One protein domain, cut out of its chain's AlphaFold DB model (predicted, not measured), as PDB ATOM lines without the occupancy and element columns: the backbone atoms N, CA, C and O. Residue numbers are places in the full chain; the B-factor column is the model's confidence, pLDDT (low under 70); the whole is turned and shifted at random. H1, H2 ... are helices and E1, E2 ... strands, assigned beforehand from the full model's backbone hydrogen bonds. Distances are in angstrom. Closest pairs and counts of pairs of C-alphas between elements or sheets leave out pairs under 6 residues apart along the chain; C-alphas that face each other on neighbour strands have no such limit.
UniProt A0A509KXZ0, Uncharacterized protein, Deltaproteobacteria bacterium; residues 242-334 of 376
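This is residues 242 to 334 of the 376 residues of an uncharacterized protein of Deltaproteobacteria bacterium (UniProt A0A509KXZ0). One twisted sheet of five strands has two helices, H1 and H2, packed side by side over one face, while its other face is bare of named helices. H1 covers E2, and H2, the longer helix, covers E3 and E4; both run along the strands. The 93 printed residues hold H1, E1, E2, E3, E4, E5 and H2 in that order along the chain, and the class is mixed, helices and strands. The sheet's order is E1 - E2 - E3 - E4 - E5, all antiparallel: a meander, each strand the antiparallel neighbour of the one before. The whole is compact, with a radius of gyration of the C-alphas of 13.4 A, and spans 40 by 31 by 21 A.

Start in the sheet with E3, residues 277 to 284, which runs 23.5 A from C-alpha 277 at (242.336, 257.958, 308.831). Beside it look for E2, residues 266 to 273, 22.7 A long, and then E1, residues 256 to 260. Beyond E3 come E4, residues 291 to 299, and E5, residues 306 to 315, each 25.9 A long; E5 bends by 51 degrees at residue 310. Find H1, residues 242 to 251, 14.2 A long, from C-alpha 242 at (231.682, 264.121, 292.481). H2, residues 318 to 334, runs 24.5 A to C-alpha 334 at (233.274, 250.217, 316.327).

Between E2 and E3, a hairpin, N 269 and O 281 are within hydrogen-bond range at 2.9 A. In the hairpin E3 and E4, look at N 280 and O 294, 2.8 A. At the edge strands, the hairpin E1 and E2 has N 257 and O 270 at 2.9 A, and the hairpin E4 and E5 has N 295 and O 311 at 2.8 A. H1 is on the sheet at a height of 9.5 A, over E2; the closest C-alphas of the two are those of Ser 242 and Val 267, 7.2 A apart. H2 is on the same face at a height of 9.6 A, over E3 and E4; its closest C-alpha pair with E4 is Ile 291 and Ala 321, 7.5 A. H1 and H2 touch, H2 with residues 318 to 325 alone; their closest C-alphas are those of Leu 245 and Thr 318, 6.4 A. They run the same way at a shallow tilt of 32 degrees, only just short of steep. Every O i to N i+4 pair is within hydrogen-bond range in H1, and 12 of 13 in H2.

The two C-alphas farthest apart are those of Lys 286 and Arg 303, 40.6 A. The printed part has no cut, and its links are tight or short. Mean pLDDT of the printed part is 72.0; look for values under 70 at 31 residues, among them 262 to 267, 284 to 290 and 331 to 334.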
ATOM      1  N   SER A 242     231.042 263.487 291.327       70.50
ATOM      2  CA  SER A 242     231.682 264.121 292.481       70.50
ATOM      3  C   SER A 242     230.710 264.924 293.364       70.50
ATOM      4  O   SER A 242     230.844 264.927 294.584       70.50
ATOM      5  N   GLN A 243     229.694 265.583 292.796       74.88
ATOM      6  CA  GLN A 243     228.673 266.297 293.576       74.88
ATOM      7  C   GLN A 243     227.727 265.335 294.301       74.88
ATOM      8  O   GLN A 243     227.360 265.592 295.450       74.88
ATOM      9  N   ARG A 244     227.364 264.216 293.664       72.62
ATOM     10  CA  ARG A 244     226.514 263.183 294.275       72.62
ATOM     11  C   ARG A 244     227.205 262.525 295.467       72.62
ATOM     12  O   ARG A 244     226.612 262.471 296.546       72.62
ATOM     13  N   LEU A 245     228.468 262.116 295.310       74.56
ATOM     14  CA  LEU A 245     229.232 261.538 296.418       74.56
ATOM     15  C   LEU A 245     229.429 262.557 297.551       74.56
ATOM     16  O   LEU A 245     229.182 262.242 298.713       74.56
ATOM     17  N   ALA A 246     229.782 263.802 297.218       76.38
ATOM     18  CA  ALA A 246     229.923 264.881 298.195       76.38
ATOM     19  C   ALA A 246     228.634 265.120 299.003       76.38
ATOM     20  O   ALA A 246     228.688 265.296 300.222       76.38
ATOM     21  N   LYS A 247     227.464 265.093 298.349       77.94
ATOM     22  CA  LYS A 247     226.159 265.229 299.014       77.94
ATOM     23  C   LYS A 247     225.898 264.067 299.977       77.94
ATOM     24  O   LYS A 247     225.465 264.315 301.100       77.94
ATOM     25  N   GLY A 248     226.195 262.831 299.570       72.81
ATOM     26  CA  GLY A 248     226.037 261.649 300.421       72.81
ATOM     27  C   GLY A 248     226.980 261.645 301.629       72.81
ATOM     28  O   GLY A 248     226.532 261.426 302.750       72.81
ATOM     29  N   ILE A 249     228.255 261.996 301.442       75.94
ATOM     30  CA  ILE A 249     229.231 262.126 302.539       75.94
ATOM     31  C   ILE A 249     228.798 263.218 303.531       75.94
ATOM     32  O   ILE A 249     228.850 263.013 304.745       75.94
ATOM     33  N   LYS A 250     228.301 264.360 303.027       78.12
ATOM     34  CA  LYS A 250     227.763 265.437 303.873       78.12
ATOM     35  C   LYS A 250     226.545 264.982 304.677       78.12
ATOM     36  O   LYS A 250     226.441 265.324 305.851       78.12
ATOM     37  N   ALA A 251     225.639 264.220 304.059       69.75
ATOM     38  CA  ALA A 251     224.457 263.675 304.727       69.75
ATOM     39  C   ALA A 251     224.819 262.695 305.857       69.75
ATOM     40  O   ALA A 251     224.102 262.617 306.847       69.75
ATOM     41  N   LEU A 252     225.964 262.014 305.752       70.12
ATOM     42  CA  LEU A 252     226.514 261.158 306.807       70.12
ATOM     43  C   LEU A 252     227.222 261.944 307.931       70.12
ATOM     44  O   LEU A 252     227.745 261.336 308.863       70.12
ATOM     45  N   GLY A 253     227.247 263.280 307.865       72.81
ATOM     46  CA  GLY A 253     227.825 264.153 308.893       72.81
ATOM     47  C   GLY A 253     229.339 264.364 308.784       72.81
ATOM     48  O   GLY A 253     229.932 264.983 309.668       72.81
ATOM     49  N   TYR A 254     229.979 263.894 307.712       74.12
ATOM     50  CA  TYR A 254     231.425 264.018 307.538       74.12
ATOM     51  C   TYR A 254     231.807 265.315 306.824       74.12
ATOM     52  O   TYR A 254     231.165 265.759 305.868       74.12
ATOM     53  N   LYS A 255     232.907 265.920 307.281       76.25
ATOM     54  CA  LYS A 255     233.551 267.037 306.586       76.25
ATOM     55  C   LYS A 255     234.429 266.489 305.468       76.25
ATOM     56  O   LYS A 255     235.174 265.535 305.673       76.25
ATOM     57  N   PHE A 256     234.377 267.134 304.311       79.38
ATOM     58  CA  PHE A 256     235.221 266.797 303.175       79.38
ATOM     59  C   PHE A 256     235.829 268.055 302.558       79.38
ATOM     60  O   PHE A 256     235.318 269.161 302.738       79.38
ATOM     61  N   SER A 257     236.918 267.875 301.815       79.06
ATOM     62  CA  SER A 257     237.492 268.915 300.958       79.06
ATOM     63  C   SER A 257     237.518 268.426 299.517       79.06
ATOM     64  O   SER A 257     237.817 267.259 299.260       79.06
ATOM     65  N   LYS A 258     237.146 269.317 298.598       78.19
ATOM     66  CA  LYS A 258     237.192 269.073 297.158       78.19
ATOM     67  C   LYS A 258     238.415 269.779 296.596       78.19
ATOM     68  O   LYS A 258     238.635 270.946 296.914       78.19
ATOM     69  N   GLY A 259     239.164 269.097 295.747       74.44
ATOM     70  CA  GLY A 259     240.219 269.720 294.964       74.44
ATOM     71  C   GLY A 259     240.256 269.171 293.549       74.44
ATOM     72  O   GLY A 259     239.500 268.261 293.198       74.44
ATOM     73  N   LYS A 260     241.109 269.787 292.738       75.19
ATOM     74  CA  LYS A 260     241.473 269.316 291.408       75.19
ATOM     75  C   LYS A 260     242.965 269.024 291.394       75.19
ATOM     76  O   LYS A 260     243.716 269.654 292.150       75.19
ATOM     77  N   ASP A 261     243.379 268.048 290.603       71.06
ATOM     78  CA  ASP A 261     244.792 267.861 290.292       71.06
ATOM     79  C   ASP A 261     245.361 269.089 289.552       71.06
ATOM     80  O   ASP A 261     244.644 270.024 289.186       71.06
ATOM     81  N   LYS A 262     246.687 269.125 289.385       66.06
ATOM     82  CA  LYS A 262     247.375 270.252 288.731       66.06
ATOM     83  C   LYS A 262     246.978 270.414 287.260       66.06
ATOM     84  O   LYS A 262     247.141 271.503 286.720       66.06
ATOM     85  N   GLU A 263     246.476 269.347 286.647       63.16
ATOM     86  CA  GLU A 263     246.045 269.296 285.249       63.16
ATOM     87  C   GLU A 263     244.561 269.680 285.090       63.16
ATOM     88  O   GLU A 263     244.127 270.033 283.999       63.16
ATOM     89  N   GLY A 264     243.801 269.734 286.190       60.91
ATOM     90  CA  GLY A 264     242.398 270.145 286.232       60.91
ATOM     91  C   GLY A 264     241.396 269.053 285.841       60.91
ATOM     92  O   GLY A 264     240.188 269.331 285.863       60.91
ATOM     93  N   ASP A 265     241.897 267.859 285.523       56.38
ATOM     94  CA  ASP A 265     241.191 266.730 284.919       56.38
ATOM     95  C   ASP A 265     240.630 265.766 285.974       56.38
ATOM     96  O   ASP A 265     239.510 265.273 285.827       56.38
ATOM     97  N   THR A 266     241.355 265.556 287.077       61.47
ATOM     98  CA  THR A 266     240.908 264.682 288.166       61.47
ATOM     99  C   THR A 266     240.336 265.507 289.305       61.47
ATOM    100  O   THR A 266     241.013 266.339 289.921       61.47
ATOM    101  N   VAL A 267     239.078 265.249 289.645       69.50
ATOM    102  CA  VAL A 267     238.470 265.778 290.866       69.50
ATOM    103  C   VAL A 267     238.764 264.810 291.999       69.50
ATOM    104  O   VAL A 267     238.614 263.606 291.823       69.50
ATOM    105  N   TYR A 268     239.112 265.312 293.184       77.06
ATOM    106  CA  TYR A 268     239.217 264.467 294.370       77.06
ATOM    107  C   TYR A 268     238.363 264.953 295.536       77.06
ATOM    108  O   TYR A 268     238.191 266.156 295.757       77.06
ATOM    109  N   ILE A 269     237.833 263.998 296.300       76.62
ATOM    110  CA  ILE A 269     237.152 264.233 297.573       76.62
ATOM    111  C   ILE A 269     237.981 263.597 298.674       76.62
ATOM    112  O   ILE A 269     238.137 262.382 298.726       76.62
ATOM    113  N   VAL A 270     238.480 264.435 299.576       77.19
ATOM    114  CA  VAL A 270     239.194 263.996 300.771       77.19
ATOM    115  C   VAL A 270     238.242 264.022 301.951       77.19
ATOM    116  O   VAL A 270     237.763 265.097 302.326       77.19
ATOM    117  N   VAL A 271     238.047 262.868 302.578       76.50
ATOM    118  CA  VAL A 271     237.385 262.747 303.877       76.50
ATOM    119  C   VAL A 271     238.425 262.353 304.909       76.50
ATOM    120  O   VAL A 271     239.170 261.403 304.701       76.50
ATOM    121  N   SER A 272     238.497 263.079 306.022       72.88
ATOM    122  CA  SER A 272     239.368 262.714 307.139       72.88
ATOM    123  C   SER A 272     238.547 262.544 308.401       72.88
ATOM    124  O   SER A 272     237.714 263.395 308.716       72.88
ATOM    125  N   ASN A 273     238.820 261.464 309.132       68.75
ATOM    126  CA  ASN A 273     238.269 261.250 310.456       68.75
ATOM    127  C   ASN A 273     239.355 261.467 311.518       68.75
ATOM    128  O   ASN A 273     240.387 260.790 311.525       68.75
ATOM    129  N   ASN A 274     239.138 262.451 312.399       65.50
ATOM    130  CA  ASN A 274     239.894 262.675 313.637       65.50
ATOM    131  C   ASN A 274     241.434 262.550 313.528       65.50
ATOM    132  O   ASN A 274     242.096 262.132 314.477       65.50
ATOM    133  N   LYS A 275     242.019 262.943 312.381       66.44
ATOM    134  CA  LYS A 275     243.464 262.869 312.060       66.44
ATOM    135  C   LYS A 275     244.079 261.456 312.081       66.44
ATOM    136  O   LYS A 275     245.301 261.348 312.037       66.44
ATOM    137  N   LYS A 276     243.275 260.392 312.161       70.00
ATOM    138  CA  LYS A 276     243.756 258.997 312.201       70.00
ATOM    139  C   LYS A 276     243.681 258.317 310.848       70.00
ATOM    140  O   LYS A 276     244.577 257.560 310.499       70.00
ATOM    141  N   SER A 277     242.634 258.606 310.097       75.69
ATOM    142  CA  SER A 277     242.336 257.958 308.831       75.69
ATOM    143  C   SER A 277     241.869 259.012 307.824       75.69
ATOM    144  O   SER A 277     241.319 260.069 308.177       75.69
ATOM    145  N   LYS A 278     242.181 258.775 306.552       81.62
ATOM    146  CA  LYS A 278     241.817 259.641 305.436       81.62
ATOM    147  C   LYS A 278     241.486 258.776 304.229       81.62
ATOM    148  O   LYS A 278     242.286 257.932 303.857       81.62
ATOM    149  N   VAL A 279     240.355 259.040 303.591       81.56
ATOM    150  CA  VAL A 279     239.991 258.442 302.303       81.56
ATOM    151  C   VAL A 279     240.020 259.530 301.242       81.56
ATOM    152  O   VAL A 279     239.538 260.644 301.473       81.56
ATOM    153  N   ILE A 280     240.607 259.215 300.094       84.06
ATOM    154  CA  ILE A 280     240.589 260.043 298.892       84.06
ATOM    155  C   ILE A 280     239.787 259.297 297.835       84.06
ATOM    156  O   ILE A 280     240.100 258.153 297.532       84.06
ATOM    157  N   PHE A 281     238.767 259.940 297.280       82.44
ATOM    158  CA  PHE A 281     238.075 259.458 296.086       82.44
ATOM    159  C   PHE A 281     238.522 260.287 294.895       82.44
ATOM    160  O   PHE A 281     238.374 261.507 294.951       82.44
ATOM    161  N   ASN A 282     239.030 259.641 293.852       82.75
ATOM    162  CA  ASN A 282     239.473 260.252 292.605       82.75
ATOM    163  C   ASN A 282     238.418 260.005 291.518       82.75
ATOM    164  O   ASN A 282     237.944 258.881 291.352       82.75
ATOM    165  N   PHE A 283     238.053 261.052 290.782       78.06
ATOM    166  CA  PHE A 283     237.088 260.993 289.685       78.06
ATOM    167  C   PHE A 283     237.750 261.467 288.405       78.06
ATOM    168  O   PHE A 283     238.246 262.595 288.361       78.06
ATOM    169  N   ASP A 284     237.678 260.641 287.369       69.94
ATOM    170  CA  ASP A 284     237.893 261.094 286.003       69.94
ATOM    171  C   ASP A 284     236.575 261.691 285.483       69.94
ATOM    172  O   ASP A 284     235.595 260.973 285.254       69.94
ATOM    173  N   ASP A 285     236.524 263.018 285.319       60.03
ATOM    174  CA  ASP A 285     235.336 263.692 284.775       60.03
ATOM    175  C   ASP A 285     235.058 263.257 283.314       60.03
ATOM    176  O   ASP A 285     233.912 263.345 282.860       60.03
ATOM    177  N   LYS A 286     236.064 262.738 282.584       61.28
ATOM    178  CA  LYS A 286     235.917 262.204 281.217       61.28
ATOM    179  C   LYS A 286     235.360 260.774 281.226       61.28
ATOM    180  O   LYS A 286     234.582 260.433 280.336       61.28
ATOM    181  N   ASN A 287     235.663 259.980 282.258       63.12
ATOM    182  CA  ASN A 287     235.202 258.594 282.422       63.12
ATOM    183  C   ASN A 287     234.523 258.365 283.788       63.12
ATOM    184  O   ASN A 287     235.106 257.765 284.693       63.12
ATOM    185  N   PRO A 288     233.246 258.760 283.948       57.47
ATOM    186  CA  PRO A 288     232.556 258.730 285.242       57.47
ATOM    187  C   PRO A 288     232.282 257.326 285.811       57.47
ATOM    188  O   PRO A 288     231.807 257.230 286.940       57.47
ATOM    189  N   GLY A 289     232.544 256.264 285.042       57.75
ATOM    190  CA  GLY A 289     232.456 254.868 285.491       57.75
ATOM    191  C   GLY A 289     233.710 254.364 286.209       57.75
ATOM    192  O   GLY A 289     233.739 253.216 286.631       57.75
ATOM    193  N   ASN A 290     234.747 255.197 286.341       66.44
ATOM    194  CA  ASN A 290     235.991 254.811 286.992       66.44
ATOM    195  C   ASN A 290     236.257 255.729 288.192       66.44
ATOM    196  O   ASN A 290     236.850 256.802 288.067       66.44
ATOM    197  N   ILE A 291     235.744 255.338 289.361       77.25
ATOM    198  CA  ILE A 291     235.993 256.046 290.619       77.25
ATOM    199  C   ILE A 291     237.154 255.343 291.318       77.25
ATOM    200  O   ILE A 291     237.004 254.230 291.801       77.25
ATOM    201  N   GLY A 292     238.314 255.983 291.414       79.62
ATOM    202  CA  GLY A 292     239.407 255.460 292.232       79.62
ATOM    203  C   GLY A 292     239.183 255.788 293.706       79.62
ATOM    204  O   GLY A 292     238.685 256.868 294.028       79.62
ATOM    205  N   PHE A 293     239.589 254.907 294.615       83.94
ATOM    206  CA  PHE A 293     239.763 255.270 296.021       83.94
ATOM    207  C   PHE A 293     241.181 254.983 296.506       83.94
ATOM    208  O   PHE A 293     241.840 254.058 296.039       83.94
ATOM    209  N   GLU A 294     241.615 255.765 297.488       80.50
ATOM    210  CA  GLU A 294     242.843 255.555 298.247       80.50
ATOM    211  C   GLU A 294     242.544 255.759 299.735       80.50
ATOM    212  O   GLU A 294     242.100 256.830 300.163       80.50
ATOM    213  N   LEU A 295     242.786 254.726 300.539       82.94
ATOM    214  CA  LEU A 295     242.656 254.760 301.989       82.94
ATOM    215  C   LEU A 295     244.030 254.959 302.625       82.94
ATOM    216  O   LEU A 295     244.974 254.219 302.356       82.94
ATOM    217  N   PHE A 296     244.121 255.923 303.532       77.81
ATOM    218  CA  PHE A 296     245.317 256.248 304.290       77.81
ATOM    219  C   PHE A 296     245.064 256.167 305.791       77.81
ATOM    220  O   PHE A 296     244.052 256.656 306.297       77.81
ATOM    221  N   GLU A 297     246.058 255.673 306.521       80.06
ATOM    222  CA  GLU A 297     246.117 255.735 307.978       80.06
ATOM    223  C   GLU A 297     247.335 256.526 308.447       80.06
ATOM    224  O   GLU A 297     248.427 256.456 307.878       80.06
ATOM    225  N   PHE A 298     247.153 257.300 309.512       74.38
ATOM    226  CA  PHE A 298     248.214 258.074 310.127       74.38
ATOM    227  C   PHE A 298     248.981 257.207 311.122       74.38
ATOM    228  O   PHE A 298     248.491 256.870 312.202       74.38
ATOM    229  N   ASN A 299     250.228 256.878 310.788       74.00
ATOM    230  CA  ASN A 299     251.078 256.091 311.666       74.00
ATOM    231  C   ASN A 299     251.974 257.004 312.515       74.00
ATOM    232  O   ASN A 299     253.047 257.430 312.087       74.00
ATOM    233  N   SER A 300     251.553 257.260 313.755       70.69
ATOM    234  CA  SER A 300     252.301 258.091 314.708       70.69
ATOM    235  C   SER A 300     253.509 257.390 315.343       70.69
ATOM    236  O   SER A 300     254.257 258.028 316.078       70.69
ATOM    237  N   ARG A 301     253.677 256.075 315.134       67.88
ATOM    238  CA  ARG A 301     254.745 255.266 315.754       67.88
ATOM    239  C   ARG A 301     255.987 255.133 314.874       67.88
ATOM    240  O   ARG A 301     256.997 254.601 315.326       67.88
ATOM    241  N   ARG A 302     255.930 255.595 313.621       63.56
ATOM    242  CA  ARG A 302     257.102 255.650 312.741       63.56
ATOM    243  C   ARG A 302     258.074 256.732 313.212       63.56
ATOM    244  O   ARG A 302     257.662 257.749 313.761       63.56
ATOM    245  N   ARG A 303     259.371 256.530 312.931       51.38
ATOM    246  CA  ARG A 303     260.433 257.530 313.188       51.38
ATOM    247  C   ARG A 303     260.121 258.892 312.552       51.38
ATOM    248  O   ARG A 303     260.489 259.912 313.117       51.38
ATOM    249  N   ALA A 304     259.416 258.888 311.422       62.06
ATOM    250  CA  ALA A 304     258.765 260.055 310.843       62.06
ATOM    251  C   ALA A 304     257.247 259.790 310.801       62.06
ATOM    252  O   ALA A 304     256.816 258.922 310.033       62.06
ATOM    253  N   PRO A 305     256.441 260.467 311.639       67.12
ATOM    254  CA  PRO A 305     254.988 260.365 311.586       67.12
ATOM    255  C   PRO A 305     254.471 260.781 310.210       67.12
ATOM    256  O   PRO A 305     254.877 261.814 309.677       67.12
ATOM    257  N   GLY A 306     253.570 259.993 309.633       72.62
ATOM    258  CA  GLY A 306     253.064 260.259 308.292       72.62
ATOM    259  C   GLY A 306     251.880 259.384 307.912       72.62
ATOM    260  O   GLY A 306     251.548 258.418 308.603       72.62
ATOM    261  N   TRP A 307     251.249 259.754 306.802       76.00
ATOM    262  CA  TRP A 307     250.175 258.989 306.183       76.00
ATOM    263  C   TRP A 307     250.750 257.796 305.423       76.00
ATOM    264  O   TRP A 307     251.722 257.936 304.681       76.00
ATOM    265  N   VAL A 308     250.153 256.627 305.618       71.38
ATOM    266  CA  VAL A 308     250.511 255.385 304.936       71.38
ATOM    267  C   VAL A 308     249.280 254.897 304.192       71.38
ATOM    268  O   VAL A 308     248.217 254.783 304.796       71.38
ATOM    269  N   MET A 309     249.420 254.649 302.889       76.50
ATOM    270  CA  MET A 309     248.354 254.066 302.078       76.50
ATOM    271  C   MET A 309     248.145 252.611 302.507       76.50
ATOM    272  O   MET A 309     249.108 251.848 302.551       76.50
ATOM    273  N   GLN A 310     246.910 252.262 302.854       75.06
ATOM    274  CA  GLN A 310     246.514 250.918 303.277       75.06
ATOM    275  C   GLN A 310     245.891 250.134 302.123       75.06
ATOM    276  O   GLN A 310     246.189 248.958 301.938       75.06
ATOM    277  N   SER A 311     245.040 250.785 301.332       73.19
ATOM    278  CA  SER A 311     244.359 250.152 300.209       73.19
ATOM    279  C   SER A 311     244.010 251.171 299.135       73.19
ATOM    280  O   SER A 311     243.873 252.369 299.399       73.19
ATOM    281  N   SER A 312     243.883 250.679 297.911       82.25
ATOM    282  CA  SER A 312     243.427 251.447 296.760       82.25
ATOM    283  C   SER A 312     242.732 250.516 295.781       82.25
ATOM    284  O   SER A 312     243.089 249.340 295.702       82.25
ATOM    285  N   GLY A 313     241.793 251.035 295.001       73.94
ATOM    286  CA  GLY A 313     241.122 250.242 293.978       73.94
ATOM    287  C   GLY A 313     240.121 251.046 293.154       73.94
ATOM    288  O   GLY A 313     239.796 252.183 293.515       73.94
ATOM    289  N   PRO A 314     239.648 250.471 292.038       75.38
ATOM    290  CA  PRO A 314     238.549 251.032 291.274       75.38
ATOM    291  C   PRO A 314     237.205 250.741 291.956       75.38
ATOM    292  O   PRO A 314     237.017 249.731 292.633       75.38
ATOM    293  N   LEU A 315     236.255 251.642 291.753       75.38
ATOM    294  CA  LEU A 315     234.856 251.535 292.137       75.38
ATOM    295  C   LEU A 315     234.024 251.909 290.912       75.38
ATOM    296  O   LEU A 315     234.132 253.014 290.380       75.38
ATOM    297  N   GLU A 316     233.180 250.978 290.478       68.44
ATOM    298  CA  GLU A 316     232.438 251.095 289.215       68.44
ATOM    299  C   GLU A 316     231.323 252.146 289.271       68.44
ATOM    300  O   GLU A 316     230.951 252.742 288.262       68.44
ATOM    301  N   THR A 317     230.762 252.394 290.461       69.69
ATOM    302  CA  THR A 317     229.600 253.276 290.613       69.69
ATOM    303  C   THR A 317     229.690 254.178 291.841       69.69
ATOM    304  O   THR A 317     230.350 253.884 292.843       69.69
ATOM    305  N   THR A 318     228.943 255.287 291.807       68.00
ATOM    306  CA  THR A 318     228.782 256.177 292.972       68.00
ATOM    307  C   THR A 318     228.148 255.450 294.161       68.00
ATOM    308  O   THR A 318     228.452 255.775 295.308       68.00
ATOM    309  N   ALA A 319     227.278 254.467 293.900       68.75
ATOM    310  CA  ALA A 319     226.662 253.645 294.935       68.75
ATOM    311  C   ALA A 319     227.704 252.755 295.626       68.75
ATOM    312  O   ALA A 319     227.755 252.737 296.856       68.75
ATOM    313  N   SER A 320     228.596 252.119 294.857       69.94
ATOM    314  CA  SER A 320     229.720 251.338 295.386       69.94
ATOM    315  C   SER A 320     230.653 252.208 296.235       69.94
ATOM    316  O   SER A 320     231.028 251.816 297.336       69.94
ATOM    317  N   ALA A 321     230.943 253.439 295.796       72.06
ATOM    318  CA  ALA A 321     231.745 254.386 296.573       72.06
ATOM    319  C   ALA A 321     231.073 254.828 297.885       72.06
ATOM    320  O   ALA A 321     231.729 254.919 298.924       72.06
ATOM    321  N   LEU A 322     229.756 255.070 297.869       71.75
ATOM    322  CA  LEU A 322     228.988 255.375 299.080       71.75
ATOM    323  C   LEU A 322     228.927 254.189 300.041       71.75
ATOM    324  O   LEU A 322     228.985 254.396 301.252       71.75
ATOM    325  N   ARG A 323     228.796 252.969 299.517       74.69
ATOM    326  CA  ARG A 323     228.797 251.740 300.311       74.69
ATOM    327  C   ARG A 323     230.146 251.537 300.991       74.69
ATOM    328  O   ARG A 323     230.171 251.455 302.213       74.69
ATOM    329  N   PHE A 324     231.238 251.597 300.230       79.00
ATOM    330  CA  PHE A 324     232.595 251.535 300.771       79.00
ATOM    331  C   PHE A 324     232.811 252.588 301.866       79.00
ATOM    332  O   PHE A 324     233.292 252.284 302.954       79.00
ATOM    333  N   PHE A 325     232.382 253.831 301.621       76.44
ATOM    334  CA  PHE A 325     232.494 254.893 302.617       76.44
ATOM    335  C   PHE A 325     231.687 254.604 303.891       76.44
ATOM    336  O   PHE A 325     232.164 254.886 304.988       76.44
ATOM    337  N   LYS A 326     230.471 254.056 303.770       76.12
ATOM    338  CA  LYS A 326     229.639 253.671 304.920       76.12
ATOM    339  C   LYS A 326     230.273 252.537 305.723       76.12
ATOM    340  O   LYS A 326     230.278 252.626 306.947       76.12
ATOM    341  N   GLU A 327     230.804 251.520 305.050       77.62
ATOM    342  CA  GLU A 327     231.508 250.394 305.674       77.62
ATOM    343  C   GLU A 327     232.731 250.910 306.446       77.62
ATOM    344  O   GLU A 327     232.790 250.759 307.667       77.62
ATOM    345  N   TRP A 328     233.602 251.685 305.794       78.69
ATOM    346  CA  TRP A 328     234.752 252.334 306.433       78.69
ATOM    347  C   TRP A 328     234.362 253.218 307.631       78.69
ATOM    348  O   TRP A 328     234.951 253.139 308.710       78.69
ATOM    349  N   ALA A 329     233.325 254.046 307.477       72.56
ATOM    350  CA  ALA A 329     232.826 254.911 308.545       72.56
ATOM    351  C   ALA A 329     232.244 254.120 309.733       72.56
ATOM    352  O   ALA A 329     232.239 254.622 310.860       72.56
ATOM    353  N   SER A 330     231.731 252.909 309.492       70.56
ATOM    354  CA  SER A 330     231.172 252.036 310.525       70.56
ATOM    355  C   SER A 330     232.254 251.304 311.323       70.56
ATOM    356  O   SER A 330     232.178 251.286 312.551       70.56
ATOM    357  N   GLU A 331     233.305 250.808 310.663       64.88
ATOM    358  CA  GLU A 331     234.453 250.164 311.316       64.88
ATOM    359  C   GLU A 331     235.160 251.120 312.287       64.88
ATOM    360  O   GLU A 331     235.540 250.745 313.399       64.88
ATOM    361  N   ASP A 332     235.254 252.399 311.921       59.53
ATOM    362  CA  ASP A 332     235.869 253.420 312.770       59.53
ATOM    363  C   ASP A 332     235.019 253.728 314.023       59.53
ATOM    364  O   ASP A 332     235.561 253.939 315.112       59.53
ATOM    365  N   LYS A 333     233.680 253.679 313.916       56.62
ATOM    366  CA  LYS A 333     232.776 253.827 315.075       56.62
ATOM    367  C   LYS A 333     232.870 252.639 316.034       56.62
ATOM    368  O   LYS A 333     232.822 252.837 317.248       56.62
ATOM    369  N   VAL A 334     233.047 251.424 315.512       53.84
ATOM    370  CA  VAL A 334     233.274 250.217 316.327       53.84
ATOM    371  C   VAL A 334     234.610 250.312 317.076       53.84
ATOM    372  O   VAL A 334     234.685 249.968 318.259       53.84
TER     373      VAL A 334